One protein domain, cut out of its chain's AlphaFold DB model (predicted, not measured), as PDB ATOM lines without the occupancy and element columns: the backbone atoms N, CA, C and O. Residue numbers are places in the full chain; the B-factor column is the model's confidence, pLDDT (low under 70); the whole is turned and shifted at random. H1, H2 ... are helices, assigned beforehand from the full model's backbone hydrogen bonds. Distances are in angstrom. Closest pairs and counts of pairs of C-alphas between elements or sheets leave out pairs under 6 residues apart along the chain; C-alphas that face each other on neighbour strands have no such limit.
ATOM      1  N   GLY A 771      85.333 -14.488  16.517       49.41
ATOM      2  CA  GLY A 771      86.791 -14.382  16.521       49.41
ATOM      3  C   GLY A 771      87.523 -15.172  17.609       49.41
ATOM      4  O   GLY A 771      88.700 -15.478  17.412       49.41
ATOM      5  N   LYS A 772      86.889 -15.516  18.744       56.19
ATOM      6  CA  LYS A 772      87.593 -16.217  19.837       56.19
ATOM      7  C   LYS A 772      86.668 -17.017  20.769       56.19
ATOM      8  O   LYS A 772      86.037 -16.437  21.642       56.19
ATOM      9  N   ILE A 773      86.702 -18.348  20.660       63.03
ATOM     10  CA  ILE A 773      86.239 -19.253  21.731       63.03
ATOM     11  C   ILE A 773      87.134 -19.065  22.952       63.03
ATOM     12  O   ILE A 773      88.367 -19.120  22.830       63.03
ATOM     13  N   ASP A 774      86.520 -18.879  24.116       65.31
ATOM     14  CA  ASP A 774      87.247 -18.832  25.374       65.31
ATOM     15  C   ASP A 774      87.407 -20.230  25.985       65.31
ATOM     16  O   ASP A 774      86.494 -20.800  26.579       65.31
ATOM     17  N   TRP A 775      88.624 -20.763  25.878       65.94
ATOM     18  CA  TRP A 775      89.019 -22.056  26.445       65.94
ATOM     19  C   TRP A 775      89.019 -22.069  27.979       65.94
ATOM     20  O   TRP A 775      89.240 -23.121  28.574       65.94
ATOM     21  N   GLN A 776      88.788 -20.916  28.609       57.66
ATOM     22  CA  GLN A 776      88.697 -20.745  30.054       57.66
ATOM     23  C   GLN A 776      87.243 -20.674  30.549       57.66
ATOM     24  O   GLN A 776      87.050 -20.767  31.748       57.66
ATOM     25  N   ASN A 777      86.238 -20.595  29.662       57.19
ATOM     26  CA  ASN A 777      84.807 -20.543  30.019       57.19
ATOM     27  C   ASN A 777      83.957 -21.544  29.202       57.19
ATOM     28  O   ASN A 777      82.771 -21.352  28.955       57.19
ATOM     29  N   VAL A 778      84.571 -22.657  28.786       60.25
ATOM     30  CA  VAL A 778      83.953 -23.726  27.970       60.25
ATOM     31  C   VAL A 778      82.665 -24.297  28.575       60.25
ATOM     32  O   VAL A 778      81.793 -24.731  27.831       60.25
ATOM     33  N   LEU A 779      82.533 -24.294  29.906       57.69
ATOM     34  CA  LEU A 779      81.358 -24.829  30.605       57.69
ATOM     35  C   LEU A 779      80.149 -23.877  30.609       57.69
ATOM     36  O   LEU A 779      79.084 -24.269  31.076       57.69
ATOM     37  N   GLU A 780      80.298 -22.652  30.096       54.47
ATOM     38  CA  GLU A 780      79.198 -21.690  29.935       54.47
ATOM     39  C   GLU A 780      78.477 -21.832  28.577       54.47
ATOM     40  O   GLU A 780      77.416 -21.240  28.380       54.47
ATOM     41  N   TYR A 781      79.019 -22.634  27.653       63.50
ATOM     42  CA  TYR A 781      78.409 -22.953  26.358       63.50
ATOM     43  C   TYR A 781      77.565 -24.234  26.438       63.50
ATOM     44  O   TYR A 781      77.970 -25.208  27.079       63.50
ATOM     45  N   THR A 782      76.450 -24.304  25.701       72.44
ATOM     46  CA  THR A 782      75.867 -25.614  25.357       72.44
ATOM     47  C   THR A 782      76.785 -26.377  24.395       72.44
ATOM     48  O   THR A 782      77.623 -25.786  23.704       72.44
ATOM     49  N   GLN A 783      76.636 -27.705  24.326       71.19
ATOM     50  CA  GLN A 783      77.433 -28.540  23.423       71.19
ATOM     51  C   GLN A 783      77.229 -28.111  21.960       71.19
ATOM     52  O   GLN A 783      78.185 -28.001  21.190       71.19
ATOM     53  N   GLU A 784      75.984 -27.822  21.595       72.81
ATOM     54  CA  GLU A 784      75.558 -27.386  20.273       72.81
ATOM     55  C   GLU A 784      76.163 -26.026  19.895       72.81
ATOM     56  O   GLU A 784      76.710 -25.891  18.799       72.81
ATOM     57  N   GLU A 785      76.124 -25.033  20.790       73.12
ATOM     58  CA  GLU A 785      76.719 -23.707  20.558       73.12
ATOM     59  C   GLU A 785      78.243 -23.792  20.433       73.12
ATOM     60  O   GLU A 785      78.805 -23.267  19.473       73.12
ATOM     61  N   LEU A 786      78.913 -24.508  21.343       78.12
ATOM     62  CA  LEU A 786      80.370 -24.666  21.343       78.12
ATOM     63  C   LEU A 786      80.883 -25.290  20.040       78.12
ATOM     64  O   LEU A 786      81.854 -24.803  19.452       78.12
ATOM     65  N   PHE A 787      80.239 -26.366  19.575       77.38
ATOM     66  CA  PHE A 787      80.638 -27.022  18.332       77.38
ATOM     67  C   PHE A 787      80.218 -26.234  17.086       77.38
ATOM     68  O   PHE A 787      80.958 -26.254  16.104       77.38
ATOM     69  N   THR A 788      79.124 -25.472  17.135       77.56
ATOM     70  CA  THR A 788      78.749 -24.540  16.058       77.56
ATOM     71  C   THR A 788      79.773 -23.407  15.922       77.56
ATOM     72  O   THR A 788      80.275 -23.168  14.823       77.56
ATOM     73  N   ASP A 789      80.178 -22.770  17.026       74.88
ATOM     74  CA  ASP A 789      81.230 -21.743  17.034       74.88
ATOM     75  C   ASP A 789      82.582 -22.314  16.571       74.88
ATOM     76  O   ASP A 789      83.290 -21.669  15.794       74.88
ATOM     77  N   LEU A 790      82.947 -23.538  16.979       76.38
ATOM     78  CA  LEU A 790      84.158 -24.221  16.498       76.38
ATOM     79  C   LEU A 790      84.145 -24.414  14.977       76.38
ATOM     80  O   LEU A 790      85.120 -24.057  14.311       76.38
ATOM     81  N   GLN A 791      83.047 -24.947  14.435       80.88
ATOM     82  CA  GLN A 791      82.873 -25.175  13.000       80.88
ATOM     83  C   GLN A 791      82.940 -23.854  12.222       80.88
ATOM     84  O   GLN A 791      83.703 -23.751  11.261       80.88
ATOM     85  N   ILE A 792      82.227 -22.814  12.672       78.62
ATOM     86  CA  ILE A 792      82.185 -21.498  12.013       78.62
ATOM     87  C   ILE A 792      83.547 -20.784  12.072       78.62
ATOM     88  O   ILE A 792      84.016 -20.270  11.057       78.62
ATOM     89  N   LEU A 793      84.215 -20.752  13.232       73.69
ATOM     90  CA  LEU A 793      85.464 -19.998  13.419       73.69
ATOM     91  C   LEU A 793      86.688 -20.646  12.762       73.69
ATOM     92  O   LEU A 793      87.689 -19.966  12.517       73.69
ATOM     93  N   ARG A 794      86.644 -21.957  12.505       70.88
ATOM     94  CA  ARG A 794      87.732 -22.699  11.850       70.88
ATOM     95  C   ARG A 794      87.413 -23.142  10.422       70.88
ATOM     96  O   ARG A 794      88.350 -23.516   9.723       70.88
ATOM     97  N   ASN A 795      86.149 -23.084   9.995       80.50
ATOM     98  CA  ASN A 795      85.637 -23.734   8.783       80.50
ATOM     99  C   ASN A 795      86.052 -25.220   8.732       80.50
ATOM    100  O   ASN A 795      86.683 -25.681   7.779       80.50
ATOM    101  N   ILE A 796      85.728 -25.941   9.805       83.81
ATOM    102  CA  ILE A 796      85.963 -27.383   9.969       83.81
ATOM    103  C   ILE A 796      84.633 -28.115  10.123       83.81
ATOM    104  O   ILE A 796      83.636 -27.531  10.539       83.81
ATOM    105  N   ASP A 797      84.639 -29.396   9.785       85.69
ATOM    106  CA  ASP A 797      83.568 -30.345  10.072       85.69
ATOM    107  C   ASP A 797      83.455 -30.666  11.577       85.69
ATOM    108  O   ASP A 797      84.328 -30.331  12.381       85.69
ATOM    109  N   GLN A 798      82.355 -31.319  11.959       79.69
ATOM    110  CA  GLN A 798      82.051 -31.648  13.353       79.69
ATOM    111  C   GLN A 798      83.055 -32.631  13.978       79.69
ATOM    112  O   GLN A 798      83.404 -32.463  15.142       79.69
ATOM    113  N   GLU A 799      83.541 -33.615  13.217       82.56
ATOM    114  CA  GLU A 799      84.486 -34.634  13.696       82.56
ATOM    115  C   GLU A 799      85.851 -33.990  13.987       82.56
ATOM    116  O   GLU A 799      86.365 -34.086  15.100       82.56
ATOM    117  N   THR A 800      86.366 -33.179  13.057       84.12
ATOM    118  CA  THR A 800      87.569 -32.353  13.249       84.12
ATOM    119  C   THR A 800      87.399 -31.311  14.367       84.12
ATOM    120  O   THR A 800      88.376 -30.961  15.035       84.12
ATOM    121  N   ALA A 801      86.184 -30.800  14.609       79.50
ATOM    122  CA  ALA A 801      85.903 -29.897  15.729       79.50
ATOM    123  C   ALA A 801      85.969 -30.609  17.089       79.50
ATOM    124  O   ALA A 801      86.550 -30.059  18.028       79.50
ATOM    125  N   GLU A 802      85.427 -31.824  17.186       80.50
ATOM    126  CA  GLU A 802      85.509 -32.682  18.372       80.50
ATOM    127  C   GLU A 802      86.959 -33.107  18.646       80.50
ATOM    128  O   GLU A 802      87.463 -32.902  19.753       80.50
ATOM    129  N   ASP A 803      87.692 -33.543  17.620       79.62
ATOM    130  CA  ASP A 803      89.120 -33.858  17.715       79.62
ATOM    131  C   ASP A 803      89.952 -32.640  18.154       79.62
ATOM    132  O   ASP A 803      90.828 -32.746  19.018       79.62
ATOM    133  N   TYR A 804      89.685 -31.450  17.604       79.44
ATOM    134  CA  TYR A 804      90.369 -30.216  18.004       79.44
ATOM    135  C   TYR A 804      90.042 -29.815  19.453       79.44
ATOM    136  O   TYR A 804      90.924 -29.331  20.171       79.44
ATOM    137  N   PHE A 805      88.807 -30.052  19.903       80.00
ATOM    138  CA  PHE A 805      88.375 -29.832  21.281       80.00
ATOM    139  C   PHE A 805      89.061 -30.796  22.259       80.00
ATOM    140  O   PHE A 805      89.696 -30.344  23.214       80.00
ATOM    141  N   LEU A 806      89.042 -32.103  21.990       77.94
ATOM    142  CA  LEU A 806      89.675 -33.130  22.828       77.94
ATOM    143  C   LEU A 806      91.210 -33.011  22.842       77.94
ATOM    144  O   LEU A 806      91.851 -33.233  23.871       77.94
ATOM    145  N   ASN A 807      91.830 -32.568  21.742       78.94
ATOM    146  CA  ASN A 807      93.261 -32.247  21.724       78.94
ATOM    147  C   ASN A 807      93.621 -31.024  22.588       78.94
ATOM    148  O   ASN A 807      94.765 -30.925  23.048       78.94
ATOM    149  N   LYS A 808      92.675 -30.103  22.816       76.81
ATOM    150  CA  LYS A 808      92.829 -28.943  23.708       76.81
ATOM    151  C   LYS A 808      92.531 -29.278  25.166       76.81
ATOM    152  O   LYS A 808      93.293 -28.865  26.039       76.81
ATOM    153  N   LEU A 809      91.464 -30.028  25.417       75.12
ATOM    154  CA  LEU A 809      91.002 -30.458  26.733       75.12
ATOM    155  C   LEU A 809      91.095 -31.982  26.822       75.12
ATOM    156  O   LEU A 809      90.123 -32.702  26.611       75.12
ATOM    157  N   LYS A 810      92.301 -32.469  27.137       74.56
ATOM    158  CA  LYS A 810      92.583 -33.902  27.266       74.56
ATOM    159  C   LYS A 810      91.949 -34.474  28.533       74.56
ATOM    160  O   LYS A 810      92.568 -34.485  29.597       74.56
ATOM    161  N   ILE A 811      90.716 -34.948  28.392       76.81
ATOM    162  CA  ILE A 811      90.025 -35.765  29.392       76.81
ATOM    163  C   ILE A 811      90.827 -37.071  29.576       76.81
ATOM    164  O   ILE A 811      91.243 -37.661  28.578       76.81
ATOM    165  N   PRO A 812      91.096 -37.530  30.813       76.19
ATOM    166  CA  PRO A 812      91.762 -38.810  31.040       76.19
ATOM    167  C   PRO A 812      90.832 -39.986  30.708       76.19
ATOM    168  O   PRO A 812      89.665 -39.986  31.101       76.19
TER     169      PRO A 812
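AT A GLANCE: This is residues 771 to 812 of the 897 residues of the protein "AMPKBI domain-containing protein" of Saccharomycodes ludwigii (UniProt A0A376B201). Two short helices of similar length, H1 and H2, are set nearly at right angles to each other, with a tight link folding the backbone from one into the other. Before them a long stretch with no named element, residues 771 to 782, loops round into the start of H1; after H2 a short tail ends the printed part. The printed part has 42 residues with two named helices, H1 then H2, and no named strand; the class is all helix. The whole is compact, with a radius of gyration of the C-alphas of 9.7 A, and its outline is rounded, spanning 26 by 19 by 17 A.

HOW THE PARTS SIT: H1, residues 783 to 794, touches H2, residues 798 to 808, with 6 pairs of C-alphas within 8 A. H1 touches H2 with residues 787 to 791 alone. The closest C-alphas of the two helices are those of Leu 790 and Ala 801, 6.0 A apart. Their lines are about perpendicular, at 87 degrees, and their centres are 10.3 A apart. In H1 and H2 every O i to N i+4 pair is within hydrogen-bond range.

IN THESE COORDINATES: The printed part begins at Gly 771, with its C-alpha at (86.791, -14.382, 16.521). H1 runs from Gln 783, C-alpha at (77.433, -28.540, 23.423), to Arg 794, and is 16.6 A long from first to last C-alpha. H2 runs from Gln 798 to Lys 808, C-alpha at (92.829, -28.943, 23.708), and is 15.2 A long.

THE WHOLE: The two C-alphas farthest apart are those of Gly 771 and Pro 812, at 28.8 A. The printed part has no cut. The link from H1 to H2, 3 residues, is tight. The C-alphas of residues 771 to 782 lie 7 to 13 A from the mean of the C-alphas. The mean pLDDT of the printed part is 72.9, and residues 771 to 781 are under 70.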